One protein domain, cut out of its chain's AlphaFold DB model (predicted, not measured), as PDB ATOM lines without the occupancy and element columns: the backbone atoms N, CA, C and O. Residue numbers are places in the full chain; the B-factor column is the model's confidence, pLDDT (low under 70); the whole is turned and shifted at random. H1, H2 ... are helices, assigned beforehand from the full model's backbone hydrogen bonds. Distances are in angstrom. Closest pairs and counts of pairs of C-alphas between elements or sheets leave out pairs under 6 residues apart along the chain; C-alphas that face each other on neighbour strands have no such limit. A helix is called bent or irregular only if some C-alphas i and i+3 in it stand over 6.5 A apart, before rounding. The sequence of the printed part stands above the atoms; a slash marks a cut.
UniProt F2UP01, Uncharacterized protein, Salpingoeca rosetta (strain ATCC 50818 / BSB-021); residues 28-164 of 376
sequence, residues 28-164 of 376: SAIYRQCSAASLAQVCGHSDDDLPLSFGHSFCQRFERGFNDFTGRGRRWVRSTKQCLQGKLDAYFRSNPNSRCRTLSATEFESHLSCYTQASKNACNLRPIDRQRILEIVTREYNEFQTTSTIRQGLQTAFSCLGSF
ATOM      1  N   SER A  28     115.919 126.778  72.144       61.94
ATOM      2  CA  SER A  28     116.590 126.150  71.015       61.94
ATOM      3  C   SER A  28     118.106 126.287  71.087       61.94
ATOM      4  O   SER A  28     118.772 125.388  70.608       61.94
ATOM      5  N   ALA A  29     118.683 127.340  71.668       58.03
ATOM      6  CA  ALA A  29     120.139 127.485  71.757       58.03
ATOM      7  C   ALA A  29     120.770 126.427  72.676       58.03
ATOM      8  O   ALA A  29     121.767 125.817  72.313       58.03
ATOM      9  N   ILE A  30     120.153 126.148  73.825       57.94
ATOM     10  CA  ILE A  30     120.728 125.241  74.831       57.94
ATOM     11  C   ILE A  30     120.483 123.773  74.489       57.94
ATOM     12  O   ILE A  30     121.388 122.950  74.602       57.94
ATOM     13  N   TYR A  31     119.301 123.450  73.963       59.06
ATOM     14  CA  TYR A  31     119.056 122.107  73.439       59.06
ATOM     15  C   TYR A  31     119.809 121.866  72.112       59.06
ATOM     16  O   TYR A  31     120.220 120.740  71.863       59.06
ATOM     17  N   ARG A  32     120.117 122.909  71.314       52.38
ATOM     18  CA  ARG A  32     121.072 122.796  70.187       52.38
ATOM     19  C   ARG A  32     122.534 122.713  70.625       52.38
ATOM     20  O   ARG A  32     123.342 122.125  69.921       52.38
ATOM     21  N   GLN A  33     122.908 123.264  71.777       47.12
ATOM     22  CA  GLN A  33     124.231 123.024  72.365       47.12
ATOM     23  C   GLN A  33     124.344 121.595  72.912       47.12
ATOM     24  O   GLN A  33     125.402 120.990  72.787       47.12
ATOM     25  N   CYS A  34     123.239 120.999  73.373       44.91
ATOM     26  CA  CYS A  34     123.159 119.549  73.578       44.91
ATOM     27  C   CYS A  34     123.229 118.762  72.252       44.91
ATOM     28  O   CYS A  34     123.567 117.589  72.260       44.91
ATOM     29  N   SER A  35     122.983 119.381  71.095       40.84
ATOM     30  CA  SER A  35     123.252 118.776  69.781       40.84
ATOM     31  C   SER A  35     124.595 119.207  69.168       40.84
ATOM     32  O   SER A  35     124.885 118.844  68.029       40.84
ATOM     33  N   ALA A  36     125.423 119.996  69.868       41.41
ATOM     34  CA  ALA A  36     126.793 120.251  69.432       41.41
ATOM     35  C   ALA A  36     127.611 118.957  69.596       41.41
ATOM     36  O   ALA A  36     127.307 118.130  70.455       41.41
ATOM     37  N   ALA A  37     128.617 118.765  68.738       42.94
ATOM     38  CA  ALA A  37     129.228 117.473  68.395       42.94
ATOM     39  C   ALA A  37     129.588 116.522  69.561       42.94
ATOM     40  O   ALA A  37     129.608 115.313  69.351       42.94
ATOM     41  N   SER A  38     129.828 117.028  70.775       48.03
ATOM     42  CA  SER A  38     130.134 116.220  71.962       48.03
ATOM     43  C   SER A  38     128.927 115.514  72.599       48.03
ATOM     44  O   SER A  38     129.116 114.466  73.201       48.03
ATOM     45  N   LEU A  39     127.702 116.042  72.472       46.69
ATOM     46  CA  LEU A  39     126.480 115.415  73.014       46.69
ATOM     47  C   LEU A  39     125.587 114.797  71.927       46.69
ATOM     48  O   LEU A  39     124.917 113.803  72.195       46.69
ATOM     49  N   ALA A  40     125.642 115.276  70.679       47.09
ATOM     50  CA  ALA A  40     124.975 114.608  69.552       47.09
ATOM     51  C   ALA A  40     125.495 113.175  69.320       47.09
ATOM     52  O   ALA A  40     124.731 112.291  68.941       47.09
ATOM     53  N   GLN A  41     126.777 112.922  69.612       46.97
ATOM     54  CA  GLN A  41     127.361 111.573  69.615       46.97
ATOM     55  C   GLN A  41     126.802 110.666  70.725       46.97
ATOM     56  O   GLN A  41     126.903 109.446  70.625       46.97
ATOM     57  N   VAL A  42     126.236 111.259  71.777       47.12
ATOM     58  CA  VAL A  42     125.849 110.592  73.027       47.12
ATOM     59  C   VAL A  42     124.330 110.408  73.138       47.12
ATOM     60  O   VAL A  42     123.873 109.425  73.723       47.12
ATOM     61  N   CYS A  43     123.551 111.320  72.552       49.28
ATOM     62  CA  CYS A  43     122.087 111.314  72.599       49.28
ATOM     63  C   CYS A  43     121.407 110.941  71.273       49.28
ATOM     64  O   CYS A  43     120.230 110.610  71.289       49.28
ATOM     65  N   GLY A  44     122.150 110.848  70.162       41.41
ATOM     66  CA  GLY A  44     121.629 110.318  68.897       41.41
ATOM     67  C   GLY A  44     120.517 111.173  68.272       41.41
ATOM     68  O   GLY A  44     120.305 112.310  68.660       41.41
ATOM     69  N   HIS A  45     119.877 110.665  67.219       48.00
ATOM     70  CA  HIS A  45     118.651 111.219  66.605       48.00
ATOM     71  C   HIS A  45     117.518 110.172  66.681       48.00
ATOM     72  O   HIS A  45     116.655 110.098  65.806       48.00
ATOM     73  N   SER A  46     117.607 109.268  67.657       49.66
ATOM     74  CA  SER A  46     116.706 108.131  67.868       49.66
ATOM     75  C   SER A  46     115.778 108.394  69.055       49.66
ATOM     76  O   SER A  46     115.920 109.388  69.762       49.66
ATOM     77  N   ASP A  47     114.853 107.466  69.315       45.88
ATOM     78  CA  ASP A  47     113.902 107.469  70.442       45.88
ATOM     79  C   ASP A  47     114.538 107.689  71.847       45.88
ATOM     80  O   ASP A  47     113.830 107.875  72.838       45.88
ATOM     81  N   ASP A  48     115.873 107.718  71.940       51.50
ATOM     82  CA  ASP A  48     116.680 108.095  73.110       51.50
ATOM     83  C   ASP A  48     116.639 109.607  73.443       51.50
ATOM     84  O   ASP A  48     117.080 110.018  74.520       51.50
ATOM     85  N   ASP A  49     116.048 110.426  72.566       58.34
ATOM     86  CA  ASP A  49     115.827 111.864  72.750       58.34
ATOM     87  C   ASP A  49     114.643 112.193  73.675       58.34
ATOM     88  O   ASP A  49     114.340 113.368  73.905       58.34
ATOM     89  N   LEU A  50     113.931 111.200  74.219       55.59
ATOM     90  CA  LEU A  50     112.690 111.445  74.964       55.59
ATOM     91  C   LEU A  50     112.861 112.429  76.146       55.59
ATOM     92  O   LEU A  50     112.078 113.375  76.231       55.59
ATOM     93  N   PRO A  51     113.884 112.320  77.020       61.91
ATOM     94  CA  PRO A  51     114.074 113.286  78.109       61.91
ATOM     95  C   PRO A  51     114.422 114.697  77.609       61.91
ATOM     96  O   PRO A  51     113.974 115.694  78.185       61.91
ATOM     97  N   LEU A  52     115.194 114.791  76.521       65.56
ATOM     98  CA  LEU A  52     115.581 116.065  75.913       65.56
ATOM     99  C   LEU A  52     114.401 116.735  75.212       65.56
ATOM    100  O   LEU A  52     114.151 117.913  75.442       65.56
ATOM    101  N   SER A  53     113.661 115.999  74.388       70.19
ATOM    102  CA  SER A  53     112.464 116.478  73.690       70.19
ATOM    103  C   SER A  53     111.377 116.905  74.677       70.19
ATOM    104  O   SER A  53     110.772 117.965  74.500       70.19
ATOM    105  N   PHE A  54     111.223 116.161  75.774       74.31
ATOM    106  CA  PHE A  54     110.352 116.517  76.884       74.31
ATOM    107  C   PHE A  54     110.773 117.846  77.525       74.31
ATOM    108  O   PHE A  54     110.013 118.816  77.521       74.31
ATOM    109  N   GLY A  55     112.012 117.953  78.019       78.06
ATOM    110  CA  GLY A  55     112.509 119.194  78.621       78.06
ATOM    111  C   GLY A  55     112.473 120.387  77.656       78.06
ATOM    112  O   GLY A  55     112.157 121.515  78.055       78.06
ATOM    113  N   HIS A  56     112.756 120.144  76.374       80.44
ATOM    114  CA  HIS A  56     112.725 121.144  75.316       80.44
ATOM    115  C   HIS A  56     111.319 121.699  75.106       80.44
ATOM    116  O   HIS A  56     111.145 122.917  75.019       80.44
ATOM    117  N   SER A  57     110.311 120.832  75.074       82.94
ATOM    118  CA  SER A  57     108.935 121.238  74.820       82.94
ATOM    119  C   SER A  57     108.343 122.051  75.985       82.94
ATOM    120  O   SER A  57     107.791 123.136  75.757       82.94
ATOM    121  N   PHE A  58     108.615 121.677  77.246       85.44
ATOM    122  CA  PHE A  58     108.319 122.544  78.402       85.44
ATOM    123  C   PHE A  58     108.988 123.912  78.271       85.44
ATOM    124  O   PHE A  58     108.342 124.950  78.441       85.44
ATOM    125  N   CYS A  59     110.281 123.921  77.945       87.25
ATOM    126  CA  CYS A  59     111.047 125.145  77.779       87.25
ATOM    127  C   CYS A  59     110.387 126.063  76.732       87.25
ATOM    128  O   CYS A  59     110.122 127.234  77.019       87.25
ATOM    129  N   GLN A  60     110.044 125.525  75.558       87.94
ATOM    130  CA  GLN A  60     109.388 126.286  74.498       87.94
ATOM    131  C   GLN A  60     108.052 126.886  74.946       87.94
ATOM    132  O   GLN A  60     107.739 128.020  74.581       87.94
ATOM    133  N   ARG A  61     107.241 126.173  75.736       89.94
ATOM    134  CA  ARG A  61     105.974 126.740  76.224       89.94
ATOM    135  C   ARG A  61     106.175 127.872  77.209       89.94
ATOM    136  O   ARG A  61     105.454 128.866  77.129       89.94
ATOM    137  N   PHE A  62     107.146 127.744  78.108       91.50
ATOM    138  CA  PHE A  62     107.498 128.833  79.013       91.50
ATOM    139  C   PHE A  62     108.034 130.055  78.266       91.50
ATOM    140  O   PHE A  62     107.756 131.172  78.692       91.50
ATOM    141  N   GLU A  63     108.729 129.870  77.140       89.56
ATOM    142  CA  GLU A  63     109.111 130.976  76.253       89.56
ATOM    143  C   GLU A  63     107.908 131.613  75.561       89.56
ATOM    144  O   GLU A  63     107.743 132.829  75.625       89.56
ATOM    145  N   ARG A  64     107.025 130.814  74.951       92.12
ATOM    146  CA  ARG A  64     105.828 131.338  74.271       92.12
ATOM    147  C   ARG A  64     104.901 132.084  75.231       92.12
ATOM    148  O   ARG A  64     104.340 133.108  74.863       92.12
ATOM    149  N   GLY A  65     104.758 131.584  76.458       92.69
ATOM    150  CA  GLY A  65     103.959 132.209  77.512       92.69
ATOM    151  C   GLY A  65     104.714 133.240  78.353       92.69
ATOM    152  O   GLY A  65     104.160 133.726  79.337       92.69
ATOM    153  N   PHE A  66     105.970 133.566  78.026       94.12
ATOM    154  CA  PHE A  66     106.836 134.383  78.884       94.12
ATOM    155  C   PHE A  66     106.247 135.769  79.166       94.12
ATOM    156  O   PHE A  66     106.321 136.268  80.290       94.12
ATOM    157  N   ASN A  67     105.619 136.377  78.161       95.94
ATOM    158  CA  ASN A  67     105.032 137.712  78.272       95.94
ATOM    159  C   ASN A  67     103.744 137.749  79.108       95.94
ATOM    160  O   ASN A  67     103.386 138.816  79.603       95.94
ATOM    161  N   ASP A  68     103.110 136.598  79.346       96.06
ATOM    162  CA  ASP A  68     101.900 136.493  80.174       96.06
ATOM    163  C   ASP A  68     102.215 136.487  81.676       96.06
ATOM    164  O   ASP A  68     101.334 136.676  82.516       96.06
ATOM    165  N   PHE A  69     103.482 136.274  82.038       95.00
ATOM    166  CA  PHE A  69     103.937 136.355  83.418       95.00
ATOM    167  C   PHE A  69     104.102 137.803  83.867       95.00
ATOM    168  O   PHE A  69     104.551 138.674  83.119       95.00
ATOM    169  N   THR A  70     103.864 138.061  85.151       95.75
ATOM    170  CA  THR A  70     104.230 139.331  85.783       95.75
ATOM    171  C   THR A  70     105.750 139.513  85.798       95.75
ATOM    172  O   THR A  70     106.513 138.565  85.617       95.75
ATOM    173  N   GLY A  71     106.245 140.720  86.098       95.25
ATOM    174  CA  GLY A  71     107.693 140.949  86.213       95.25
ATOM    175  C   GLY A  71     108.395 140.022  87.222       95.25
ATOM    176  O   GLY A  71     109.555 139.665  87.022       95.25
ATOM    177  N   ARG A  72     107.699 139.585  88.285       93.00
ATOM    178  CA  ARG A  72     108.224 138.587  89.233       93.00
ATOM    179  C   ARG A  72     108.188 137.176  88.634       93.00
ATOM    180  O   ARG A  72     109.184 136.470  88.754       93.00
ATOM    181  N   GLY A  73     107.099 136.808  87.958       93.75
ATOM    182  CA  GLY A  73     106.981 135.539  87.237       93.75
ATOM    183  C   GLY A  73     108.051 135.374  86.156       93.75
ATOM    184  O   GLY A  73     108.738 134.361  86.133       93.75
ATOM    185  N   ARG A  74     108.311 136.404  85.342       94.69
ATOM    186  CA  ARG A  74     109.366 136.383  84.311       94.69
ATOM    187  C   ARG A  74     110.761 136.169  84.892       94.69
ATOM    188  O   ARG A  74     111.534 135.369  84.370       94.69
ATOM    189  N   ARG A  75     111.078 136.846  86.005       92.94
ATOM    190  CA  ARG A  75     112.342 136.619  86.727       92.94
ATOM    191  C   ARG A  75     112.449 135.185  87.225       92.94
ATOM    192  O   ARG A  75     113.520 134.601  87.096       92.94
ATOM    193  N   TRP A  76     111.361 134.629  87.752       92.81
ATOM    194  CA  TRP A  76     111.312 133.231  88.161       92.81
ATOM    195  C   TRP A  76     111.536 132.290  86.974       92.81
ATOM    196  O   TRP A  76     112.459 131.493  87.039       92.81
ATOM    197  N   VAL A  77     110.810 132.448  85.860       91.50
ATOM    198  CA  VAL A  77     110.971 131.603  84.659       91.50
ATOM    199  C   VAL A  77     112.425 131.600  84.182       91.50
ATOM    200  O   VAL A  77     113.013 130.531  84.032       91.50
ATOM    201  N   ARG A  78     113.044 132.780  84.023       89.69
ATOM    202  CA  ARG A  78     114.452 132.895  83.604       89.69
ATOM    203  C   ARG A  78     115.399 132.221  84.597       89.69
ATOM    204  O   ARG A  78     116.272 131.451  84.212       89.69
ATOM    205  N   SER A  79     115.196 132.487  85.881       89.12
ATOM    206  CA  SER A  79     116.056 131.996  86.956       89.12
ATOM    207  C   SER A  79     115.979 130.481  87.150       89.12
ATOM    208  O   SER A  79     116.996 129.851  87.456       89.12
ATOM    209  N   THR A  80     114.781 129.914  87.005       89.56
ATOM    210  CA  THR A  80     114.503 128.477  87.054       89.56
ATOM    211  C   THR A  80     115.110 127.795  85.839       89.56
ATOM    212  O   THR A  80     115.846 126.827  85.997       89.56
ATOM    213  N   LYS A  81     114.893 128.350  84.641       86.88
ATOM    214  CA  LYS A  81     115.484 127.860  83.392       86.88
ATOM    215  C   LYS A  81     117.009 127.770  83.480       86.88
ATOM    216  O   LYS A  81     117.557 126.696  83.274       86.88
ATOM    217  N   GLN A  82     117.674 128.852  83.887       86.00
ATOM    218  CA  GLN A  82     119.131 128.871  84.072       86.00
ATOM    219  C   GLN A  82     119.608 127.837  85.105       86.00
ATOM    220  O   GLN A  82     120.636 127.199  84.907       86.00
ATOM    221  N   CYS A  83     118.863 127.647  86.200       88.31
ATOM    222  CA  CYS A  83     119.202 126.650  87.219       88.31
ATOM    223  C   CYS A  83     119.127 125.220  86.668       88.31
ATOM    224  O   CYS A  83     120.078 124.460  86.826       88.31
ATOM    225  N   LEU A  84     118.026 124.878  85.991       85.12
ATOM    226  CA  LEU A  84     117.828 123.561  85.381       85.12
ATOM    227  C   LEU A  84     118.909 123.272  84.335       85.12
ATOM    228  O   LEU A  84     119.502 122.200  84.328       85.12
ATOM    229  N   GLN A  85     119.226 124.261  83.500       81.38
ATOM    230  CA  GLN A  85     120.255 124.139  82.468       81.38
ATOM    231  C   GLN A  85     121.652 123.968  83.067       81.38
ATOM    232  O   GLN A  85     122.397 123.100  82.628       81.38
ATOM    233  N   GLY A  86     121.986 124.725  84.116       83.31
ATOM    234  CA  GLY A  86     123.260 124.566  84.820       83.31
ATOM    235  C   GLY A  86     123.409 123.198  85.494       83.31
ATOM    236  O   GLY A  86     124.510 122.654  85.532       83.31
ATOM    237  N   LYS A  87     122.315 122.615  86.003       83.81
ATOM    238  CA  LYS A  87     122.312 121.253  86.561       83.81
ATOM    239  C   LYS A  87     122.555 120.199  85.482       83.81
ATOM    240  O   LYS A  87     123.380 119.315  85.693       83.81
ATOM    241  N   LEU A  88     121.890 120.333  84.336       78.12
ATOM    242  CA  LEU A  88     122.057 119.424  83.202       78.12
ATOM    243  C   LEU A  88     123.485 119.476  82.636       78.12
ATOM    244  O   LEU A  88     124.112 118.442  82.426       78.12
ATOM    245  N   ASP A  89     124.033 120.677  82.461       78.62
ATOM    246  CA  ASP A  89     125.412 120.865  82.008       78.62
ATOM    247  C   ASP A  89     126.433 120.281  83.006       78.62
ATOM    248  O   ASP A  89     127.343 119.546  82.621       78.62
ATOM    249  N   ALA A  90     126.257 120.536  84.309       82.69
ATOM    250  CA  ALA A  90     127.121 119.962  85.343       82.69
ATOM    251  C   ALA A  90     127.080 118.424  85.357       82.69
ATOM    252  O   ALA A  90     128.114 117.785  85.577       82.69
ATOM    253  N   TYR A  91     125.909 117.834  85.101       81.62
ATOM    254  CA  TYR A  91     125.750 116.389  84.999       81.62
ATOM    255  C   TYR A  91     126.573 115.808  83.849       81.62
ATOM    256  O   TYR A  91     127.389 114.918  84.084       81.62
ATOM    257  N   PHE A  92     126.423 116.334  82.632       76.19
ATOM    258  CA  PHE A  92     127.146 115.813  81.470       76.19
ATOM    259  C   PHE A  92     128.654 116.057  81.550       76.19
ATOM    260  O   PHE A  92     129.433 115.193  81.157       76.19
ATOM    261  N   ARG A  93     129.088 117.178  82.143       80.75
ATOM    262  CA  ARG A  93     130.514 117.404  82.429       80.75
ATOM    263  C   ARG A  93     131.090 116.375  83.400       80.75
ATOM    264  O   ARG A  93     132.238 115.970  83.240       80.75
ATOM    265  N   SER A  94     130.305 115.958  84.391       82.94
ATOM    266  CA  SER A  94     130.728 114.956  85.378       82.94
ATOM    267  C   SER A  94     130.602 113.523  84.850       82.94
ATOM    268  O   SER A  94     131.263 112.624  85.361       82.94
ATOM    269  N   ASN A  95     129.781 113.310  83.819       77.50
ATOM    270  CA  ASN A  95     129.478 112.000  83.253       77.50
ATOM    271  C   ASN A  95     129.618 112.025  81.719       77.50
ATOM    272  O   ASN A  95     128.619 111.885  81.011       77.50
ATOM    273  N   PRO A  96     130.843 112.170  81.179       75.75
ATOM    274  CA  PRO A  96     131.069 112.384  79.745       75.75
ATOM    275  C   PRO A  96     130.622 111.213  78.853       75.75
ATOM    276  O   PRO A  96     130.441 111.394  77.655       75.75
ATOM    277  N   ASN A  97     130.426 110.024  79.433       75.38
ATOM    278  CA  ASN A  97     129.950 108.827  78.734       75.38
ATOM    279  C   ASN A  97     128.460 108.516  78.998       75.38
ATOM    280  O   ASN A  97     127.963 107.502  78.505       75.38
ATOM    281  N   SER A  98     127.758 109.323  79.806       70.56
ATOM    282  CA  SER A  98     126.339 109.096  80.123       70.56
ATOM    283  C   SER A  98     125.470 109.434  78.920       70.56
ATOM    284  O   SER A  98     125.580 110.524  78.370       70.56
ATOM    285  N   ARG A  99     124.597 108.506  78.522       67.69
ATOM    286  CA  ARG A  99     123.643 108.685  77.422       67.69
ATOM    287  C   ARG A  99     122.420 109.468  77.896       67.69
ATOM    288  O   ARG A  99     122.096 109.481  79.077       67.69
ATOM    289  N   CYS A 100     121.654 110.047  76.977       65.06
ATOM    290  CA  CYS A 100     120.412 110.727  77.362       65.06
ATOM    291  C   CYS A 100     119.398 109.809  78.060       65.06
ATOM    292  O   CYS A 100     118.704 110.245  78.975       65.06
ATOM    293  N   ARG A 101     119.365 108.518  77.708       61.94
ATOM    294  CA  ARG A 101     118.516 107.521  78.376       61.94
ATOM    295  C   ARG A 101     118.931 107.226  79.822       61.94
ATOM    296  O   ARG A 101     118.097 106.787  80.606       61.94
ATOM    297  N   THR A 102     120.195 107.462  80.177       63.69
ATOM    298  CA  THR A 102     120.680 107.286  81.552       63.69
ATOM    299  C   THR A 102     120.429 108.509  82.423       63.69
ATOM    300  O   THR A 102     120.833 108.481  83.582       63.69
ATOM    301  N   LEU A 103     119.723 109.532  81.905       67.25
ATOM    302  CA  LEU A 103     119.209 110.602  82.747       67.25
ATOM    303  C   LEU A 103     118.236 110.007  83.776       67.25
ATOM    304  O   LEU A 103     117.098 109.646  83.461       67.25
ATOM    305  N   SER A 104     118.724 109.822  84.995       59.38
ATOM    306  CA  SER A 104     118.075 109.046  86.041       59.38
ATOM    307  C   SER A 104     117.050 109.881  86.806       59.38
ATOM    308  O   SER A 104     117.119 111.111  86.875       59.38
ATOM    309  N   ALA A 105     116.103 109.207  87.465       59.75
ATOM    310  CA  ALA A 105     115.143 109.852  88.363       59.75
ATOM    311  C   ALA A 105     115.825 110.715  89.452       59.75
ATOM    312  O   ALA A 105     115.265 111.735  89.857       59.75
ATOM    313  N   THR A 106     117.041 110.348  89.871       55.34
ATOM    314  CA  THR A 106     117.860 111.067  90.856       55.34
ATOM    315  C   THR A 106     118.342 112.426  90.340       55.34
ATOM    316  O   THR A 106     118.401 113.397  91.094       55.34
ATOM    317  N   GLU A 107     118.625 112.562  89.044       64.88
ATOM    318  CA  GLU A 107     118.971 113.871  88.471       64.88
ATOM    319  C   GLU A 107     117.752 114.775  88.378       64.88
ATOM    320  O   GLU A 107     117.836 115.973  88.664       64.88
ATOM    321  N   PHE A 108     116.599 114.188  88.074       66.75
ATOM    322  CA  PHE A 108     115.333 114.893  88.107       66.75
ATOM    323  C   PHE A 108     115.006 115.384  89.540       66.75
ATOM    324  O   PHE A 108     114.583 116.527  89.702       66.75
ATOM    325  N   GLU A 109     115.316 114.631  90.607       66.56
ATOM    326  CA  GLU A 109     115.132 115.104  91.999       66.56
ATOM    327  C   GLU A 109     115.907 116.398  92.305       66.56
ATOM    328  O   GLU A 109     115.436 117.257  93.062       66.56
ATOM    329  N   SER A 110     117.049 116.615  91.645       70.56
ATOM    330  CA  SER A 110     117.812 117.859  91.781       70.56
ATOM    331  C   SER A 110     117.050 119.098  91.273       70.56
ATOM    332  O   SER A 110     117.317 120.221  91.730       70.56
ATOM    333  N   HIS A 111     116.054 118.913  90.393       79.06
ATOM    334  CA  HIS A 111     115.230 119.986  89.833       79.06
ATOM    335  C   HIS A 111     114.341 120.654  90.876       79.06
ATOM    336  O   HIS A 111     114.079 121.853  90.757       79.06
ATOM    337  N   LEU A 112     113.926 119.937  91.931       82.81
ATOM    338  CA  LEU A 112     113.076 120.506  92.982       82.81
ATOM    339  C   LEU A 112     113.711 121.764  93.584       82.81
ATOM    340  O   LEU A 112     113.031 122.768  93.813       82.81
ATOM    341  N   SER A 113     115.033 121.747  93.769       86.88
ATOM    342  CA  SER A 113     115.781 122.897  94.278       86.88
ATOM    343  C   SER A 113     115.659 124.129  93.369       86.88
ATOM    344  O   SER A 113     115.560 125.248  93.867       86.88
ATOM    345  N   CYS A 114     115.584 123.958  92.047       88.12
ATOM    346  CA  CYS A 114     115.447 125.066  91.101       88.12
ATOM    347  C   CYS A 114     114.079 125.760  91.175       88.12
ATOM    348  O   CYS A 114     113.989 126.939  90.838       88.12
ATOM    349  N   TYR A 115     113.041 125.066  91.654       86.88
ATOM    350  CA  TYR A 115     111.696 125.623  91.831       86.88
ATOM    351  C   TYR A 115     111.439 126.194  93.232       86.88
ATOM    352  O   TYR A 115     110.502 126.973  93.416       86.88
ATOM    353  N   THR A 116     112.234 125.790  94.228       85.19
ATOM    354  CA  THR A 116     111.959 126.039  95.657       85.19
ATOM    355  C   THR A 116     113.006 126.894  96.365       85.19
ATOM    356  O   THR A 116     112.732 127.396  97.456       85.19
ATOM    357  N   GLN A 117     114.174 127.120  95.752       83.44
ATOM    358  CA  GLN A 117     115.213 128.012  96.278       83.44
ATOM    359  C   GLN A 117     114.630 129.356  96.735       83.44
ATOM    360  O   GLN A 117     113.784 129.932  96.057       83.44
ATOM    361  N   ALA A 118     115.106 129.893  97.862       73.06
ATOM    362  CA  ALA A 118     114.525 131.080  98.504       73.06
ATOM    363  C   ALA A 118     114.376 132.296  97.563       73.06
ATOM    364  O   ALA A 118     113.366 132.996  97.604       73.06
ATOM    365  N   SER A 119     115.343 132.512  96.667       70.06
ATOM    366  CA  SER A 119     115.326 133.591  95.666       70.06
ATOM    367  C   SER A 119     114.449 133.300  94.437       70.06
ATOM    368  O   SER A 119     114.174 134.206  93.649       70.06
ATOM    369  N   LYS A 120     114.003 132.050  94.265       76.69
ATOM    370  CA  LYS A 120     113.316 131.500  93.083       76.69
ATOM    371  C   LYS A 120     112.135 130.600  93.483       76.69
ATOM    372  O   LYS A 120     111.814 129.642  92.789       76.69
ATOM    373  N   ASN A 121     111.485 130.897  94.606       86.25
ATOM    374  CA  ASN A 121     110.455 130.029  95.161       86.25
ATOM    375  C   ASN A 121     109.120 130.216  94.418       86.25
ATOM    376  O   ASN A 121     108.498 131.281  94.496       86.25
ATOM    377  N   ALA A 122     108.674 129.164  93.728       87.62
ATOM    378  CA  ALA A 122     107.418 129.133  92.985       87.62
ATOM    379  C   ALA A 122     106.189 129.400  93.875       87.62
ATOM    380  O   ALA A 122     105.216 130.008  93.424       87.62
ATOM    381  N   CYS A 123     106.237 129.025  95.158       87.44
ATOM    382  CA  CYS A 123     105.140 129.233  96.100       87.44
ATOM    383  C   CYS A 123     104.899 130.731  96.383       87.44
ATOM    384  O   CYS A 123     103.758 131.150  96.579       87.44
ATOM    385  N   ASN A 124     105.951 131.558  96.322       89.69
ATOM    386  CA  ASN A 124     105.896 133.002  96.600       89.69
ATOM    387  C   ASN A 124     105.459 133.854  95.393       89.69
ATOM    388  O   ASN A 124     105.379 135.090  95.479       89.69
ATOM    389  N   LEU A 125     105.200 133.217  94.250       90.12
ATOM    390  CA  LEU A 125     104.701 133.887  93.056       90.12
ATOM    391  C   LEU A 125     103.281 134.416  93.258       90.12
ATOM    392  O   LEU A 125     102.557 133.992  94.154       90.12
ATOM    393  N   ARG A 126     102.869 135.376  92.424       92.94
ATOM    394  CA  ARG A 126     101.488 135.868  92.465       92.94
ATOM    395  C   ARG A 126     100.541 134.758  91.985       92.94
ATOM    396  O   ARG A 126     100.950 133.961  91.142       92.94
ATOM    397  N   PRO A 127      99.273 134.739  92.438       92.00
ATOM    398  CA  PRO A 127      98.296 133.746  91.989       92.00
ATOM    399  C   PRO A 127      98.207 133.615  90.463       92.00
ATOM    400  O   PRO A 127      98.163 132.501  89.959       92.00
ATOM    401  N   ILE A 128      98.284 134.733  89.731       93.12
ATOM    402  CA  ILE A 128      98.250 134.736  88.260       93.12
ATOM    403  C   ILE A 128      99.452 134.018  87.622       93.12
ATOM    404  O   ILE A 128      99.278 133.242  86.689       93.12
ATOM    405  N   ASP A 129     100.664 134.198  88.157       94.38
ATOM    406  CA  ASP A 129     101.869 133.518  87.659       94.38
ATOM    407  C   ASP A 129     101.807 132.017  87.966       94.38
ATOM    408  O   ASP A 129     102.158 131.177  87.141       94.38
ATOM    409  N   ARG A 130     101.322 131.677  89.163       91.12
ATOM    410  CA  ARG A 130     101.103 130.298  89.603       91.12
ATOM    411  C   ARG A 130     100.081 129.574  88.731       91.12
ATOM    412  O   ARG A 130     100.324 128.443  88.320       91.12
ATOM    413  N   GLN A 131      98.971 130.237  88.417       91.62
ATOM    414  CA  GLN A 131      97.979 129.731  87.478       91.62
ATOM    415  C   GLN A 131      98.602 129.527  86.093       91.62
ATOM    416  O   GLN A 131      98.418 128.469  85.498       91.62
ATOM    417  N   ARG A 132      99.408 130.482  85.608       93.81
ATOM    418  CA  ARG A 132     100.058 130.358  84.300       93.81
ATOM    419  C   ARG A 132     101.042 129.188  84.230       93.81
ATOM    420  O   ARG A 132     101.060 128.474  83.231       93.81
ATOM    421  N   ILE A 133     101.810 128.946  85.297       91.19
ATOM    422  CA  ILE A 133     102.655 127.744  85.431       91.19
ATOM    423  C   ILE A 133     101.796 126.485  85.318       91.19
ATOM    424  O   ILE A 133     102.119 125.602  84.527       91.19
ATOM    425  N   LEU A 134     100.698 126.412  86.076       88.88
ATOM    426  CA  LEU A 134      99.816 125.248  86.079       88.88
ATOM    427  C   LEU A 134      99.200 124.994  84.696       88.88
ATOM    428  O   LEU A 134      99.155 123.848  84.258       88.88
ATOM    429  N   GLU A 135      98.780 126.043  83.990       89.56
ATOM    430  CA  GLU A 135      98.241 125.953  82.629       89.56
ATOM    431  C   GLU A 135      99.273 125.409  81.635       89.56
ATOM    432  O   GLU A 135      98.950 124.525  80.842       89.56
ATOM    433  N   ILE A 136     100.511 125.916  81.681       89.25
ATOM    434  CA  ILE A 136     101.603 125.454  80.815       89.25
ATOM    435  C   ILE A 136     101.920 123.985  81.104       89.25
ATOM    436  O   ILE A 136     101.966 123.182  80.173       89.25
ATOM    437  N   VAL A 137     102.084 123.632  82.382       85.94
ATOM    438  CA  VAL A 137     102.442 122.272  82.805       85.94
ATOM    439  C   VAL A 137     101.336 121.278  82.471       85.94
ATOM    440  O   VAL A 137     101.619 120.233  81.901       85.94
ATOM    441  N   THR A 138     100.078 121.607  82.769       79.62
ATOM    442  CA  THR A 138      98.935 120.720  82.491       79.62
ATOM    443  C   THR A 138      98.751 120.495  80.995       79.62
ATOM    444  O   THR A 138      98.498 119.373  80.564       79.62
ATOM    445  N   ARG A 139      98.888 121.553  80.187       84.19
ATOM    446  CA  ARG A 139      98.738 121.452  78.733       84.19
ATOM    447  C   ARG A 139      99.800 120.548  78.129       84.19
ATOM    448  O   ARG A 139      99.468 119.663  77.359       84.19
ATOM    449  N   GLU A 140     101.049 120.768  78.512       81.12
ATOM    450  CA  GLU A 140     102.168 119.961  78.043       81.12
ATOM    451  C   GLU A 140     102.073 118.506  78.517       81.12
ATOM    452  O   GLU A 140     102.321 117.574  77.759       81.12
ATOM    453  N   TYR A 141     101.631 118.294  79.756       73.62
ATOM    454  CA  TYR A 141     101.425 116.963  80.314       73.62
ATOM    455  C   TYR A 141     100.385 116.142  79.536       73.62
ATOM    456  O   TYR A 141     100.616 114.968  79.248       73.62
ATOM    457  N   ASN A 142      99.264 116.766  79.158       72.19
ATOM    458  CA  ASN A 142      98.226 116.111  78.356       72.19
ATOM    459  C   ASN A 142      98.741 115.664  76.979       72.19
ATOM    460  O   ASN A 142      98.162 114.758  76.383       72.19
ATOM    461  N   GLU A 143      99.817 116.280  76.490       70.62
ATOM    462  CA  GLU A 143     100.441 115.938  75.215       70.62
ATOM    463  C   GLU A 143     101.476 114.798  75.351       70.62
ATOM    464  O   GLU A 143     101.616 114.018  74.414       70.62
ATOM    465  N   PHE A 144     102.136 114.625  76.512       62.53
ATOM    466  CA  PHE A 144     103.251 113.668  76.683       62.53
ATOM    467  C   PHE A 144     102.960 112.363  77.459       62.53
ATOM    468  O   PHE A 144     103.821 111.491  77.463       62.53
ATOM    469  N   GLN A 145     101.801 112.187  78.111       55.38
ATOM    470  CA  GLN A 145     101.319 110.920  78.730       55.38
ATOM    471  C   GLN A 145     102.342 110.034  79.509       55.38
ATOM    472  O   GLN A 145     102.158 108.821  79.597       55.38
ATOM    473  N   THR A 146     103.411 110.573  80.112       55.84
ATOM    474  CA  THR A 146     104.453 109.766  80.794       55.84
ATOM    475  C   THR A 146     104.343 109.806  82.324       55.84
ATOM    476  O   THR A 146     104.095 110.850  82.924       55.84
ATOM    477  N   THR A 147     104.532 108.648  82.977       44.38
ATOM    478  CA  THR A 147     104.203 108.404  84.398       44.38
ATOM    479  C   THR A 147     105.281 108.780  85.420       44.38
ATOM    480  O   THR A 147     104.956 109.017  86.580       44.38
ATOM    481  N   SER A 148     106.557 108.869  85.042       49.19
ATOM    482  CA  SER A 148     107.659 109.192  85.970       49.19
ATOM    483  C   SER A 148     107.749 110.690  86.285       49.19
ATOM    484  O   SER A 148     108.000 111.076  87.429       49.19
ATOM    485  N   THR A 149     107.433 111.551  85.317       49.59
ATOM    486  CA  THR A 149     107.436 113.013  85.483       49.59
ATOM    487  C   THR A 149     106.290 113.521  86.364       49.59
ATOM    488  O   THR A 149     106.405 114.574  87.003       49.59
ATOM    489  N   ILE A 150     105.214 112.727  86.467       50.59
ATOM    490  CA  ILE A 150     104.078 112.932  87.376       50.59
ATOM    491  C   ILE A 150     104.582 113.236  88.782       50.59
ATOM    492  O   ILE A 150     104.123 114.194  89.393       50.59
ATOM    493  N   ARG A 151     105.561 112.477  89.289       53.91
ATOM    494  CA  ARG A 151     105.983 112.563  90.691       53.91
ATOM    495  C   ARG A 151     106.566 113.927  91.046       53.91
ATOM    496  O   ARG A 151     106.242 114.454  92.101       53.91
ATOM    497  N   GLN A 152     107.371 114.527  90.178       48.31
ATOM    498  CA  GLN A 152     108.161 115.708  90.539       48.31
ATOM    499  C   GLN A 152     107.476 117.034  90.220       48.31
ATOM    500  O   GLN A 152     107.542 117.978  91.014       48.31
ATOM    501  N   GLY A 153     106.756 117.087  89.093       55.22
ATOM    502  CA  GLY A 153     105.857 118.200  88.795       55.22
ATOM    503  C   GLY A 153     104.764 118.302  89.857       55.22
ATOM    504  O   GLY A 153     104.508 119.386  90.387       55.22
ATOM    505  N   LEU A 154     104.208 117.154  90.257       52.62
ATOM    506  CA  LEU A 154     103.268 117.094  91.364       52.62
ATOM    507  C   LEU A 154     103.927 117.376  92.710       52.62
ATOM    508  O   LEU A 154     103.357 118.154  93.450       52.62
ATOM    509  N   GLN A 155     105.102 116.844  93.059       56.59
ATOM    510  CA  GLN A 155     105.753 117.160  94.344       56.59
ATOM    511  C   GLN A 155     106.056 118.654  94.491       56.59
ATOM    512  O   GLN A 155     105.871 119.207  95.573       56.59
ATOM    513  N   THR A 156     106.451 119.336  93.415       54.56
ATOM    514  CA  THR A 156     106.659 120.793  93.422       54.56
ATOM    515  C   THR A 156     105.332 121.541  93.584       54.56
ATOM    516  O   THR A 156     105.226 122.443  94.417       54.56
ATOM    517  N   ALA A 157     104.292 121.142  92.842       54.81
ATOM    518  CA  ALA A 157     102.951 121.707  92.989       54.81
ATOM    519  C   ALA A 157     102.370 121.444  94.395       54.81
ATOM    520  O   ALA A 157     101.841 122.362  95.020       54.81
ATOM    521  N   PHE A 158     102.544 120.235  94.934       52.50
ATOM    522  CA  PHE A 158     102.118 119.783  96.262       52.50
ATOM    523  C   PHE A 158     102.872 120.484  97.389       52.50
ATOM    524  O   PHE A 158     102.239 120.900  98.357       52.50
ATOM    525  N   SER A 159     104.174 120.733  97.232       57.47
ATOM    526  CA  SER A 159     104.969 121.506  98.200       57.47
ATOM    527  C   SER A 159     104.479 122.954  98.336       57.47
ATOM    528  O   SER A 159     104.693 123.590  99.366       57.47
ATOM    529  N   CYS A 160     103.776 123.471  97.324       63.81
ATOM    530  CA  CYS A 160     103.201 124.812  97.313       63.81
ATOM    531  C   CYS A 160     101.665 124.843  97.521       63.81
ATOM    532  O   CYS A 160     101.094 125.931  97.631       63.81
ATOM    533  N   LEU A 161     100.967 123.695  97.578       52.28
ATOM    534  CA  LEU A 161      99.491 123.600  97.533       52.28
ATOM    535  C   LEU A 161      98.758 124.137  98.771       52.28
ATOM    536  O   LEU A 161      97.576 124.455  98.675       52.28
ATOM    537  N   GLY A 162      99.460 124.391  99.878       49.56
ATOM    538  CA  GLY A 162      98.918 125.209 100.971       49.56
ATOM    539  C   GLY A 162      98.699 126.687 100.596       49.56
ATOM    540  O   GLY A 162      97.966 127.390 101.285       49.56
ATOM    541  N   SER A 163      99.303 127.175  99.503       50.72
ATOM    542  CA  SER A 163      99.354 128.606  99.155       50.72
ATOM    543  C   SER A 163      98.711 128.977  97.814       50.72
ATOM    544  O   SER A 163      98.565 130.167  97.535       50.72
ATOM    545  N   PHE A 164      98.290 128.022  96.973       49.62
ATOM    546  CA  PHE A 164      97.717 128.360  95.658       49.62
ATOM    547  C   PHE A 164      96.378 129.114  95.749       49.62
ATOM    548  O   PHE A 164      96.126 129.957  94.890       49.62
TER     549      PHE A 164
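What this domain is: This is residues 28 to 164 of the 376 residues of an uncharacterized protein of Salpingoeca rosetta (strain ATCC 50818 / BSB-021) (UniProt F2UP01). Helices H4, H3, H7 and H8, with the short H5 and H6, make a loosely closed ring about the long axis of an elongated body. H4 is the longest side, H3 runs beside it the opposite way, H1 packs on the outside of H3, and H2 sits at one end. The printed part has 137 residues with eight named helices, H1 to H8 in chain order, and no named strand; the class is all helix. It is compact, with a radius of gyration of the C-alphas of 15.1 A and spans of 43 by 28 by 27 A.

Where its parts are: Find C-alpha 71 at (107.693, 140.949, 86.213); from there H4, residues 71 to 94, runs 34.7 A to C-alpha 94 at (130.728, 114.956, 85.378). After it come H5, residues 105 to 109, 6.4 A, and H6, residues 111 to 116, 9.0 A. H7, residues 127 to 144, measures 25.7 A, and H8, residues 149 to 160, measures 17.2 A. Before H4, look for H1, residues 28 to 33, 8.4 A, starting at (116.590, 126.150, 71.015), and H2, residues 37 to 43, 10.3 A. H3, residues 47 to 64, is 25.5 A long; it is irregular, with C-alphas 48 and 51 7.7 A apart, and has a kink of 32 degrees near residue 54.

How they stand to each other: Start at H4, whose residues 80 to 87 alone touch H6, at a shallow tilt of 27 degrees, opposite ways; their closest C-alphas, Thr 80 and Cys 114, are 5.4 A apart. H6 touches residues 152 to 156 of H8, with C-alphas 112 and 156 closest at 6.4 A. H5 is near H4, and H7 and H8 are near each other. Residues 136 to 144 of H7 touch residues 54 to 62 of H3 at a shallow tilt of 31 degrees, opposite ways, closest at C-alphas 61 and 136, 6.5 A. H3 is close to H4 but not clearly touching, closest at C-alphas 62 and 77, 7.2 A. H1 and H3 only just touch, with 3 pairs of C-alphas within 8 A, the closest being 31 and 56 at 6.7 A. H2 is close to H3 but not clearly touching, with C-alphas 43 and 49 closest at 6.3 A. Each O i to N i+4 pair is within hydrogen-bond range in H1, H4, H5, H6 and H8; the figures are 12 of 14 in H3, 13 of 14 in H7 and 1 of 3 in H2, where 1 of 4 O i to N i+3 pairs is in range.

The domain as a whole: The C-alphas farthest apart, Ala 37 and Gly 162, are 45.2 A apart. The printed part has no cut and no long link. Mean pLDDT of the printed part is 72.4; it is under 70 at residues 28 to 52, 99 to 109 and 144 to 164.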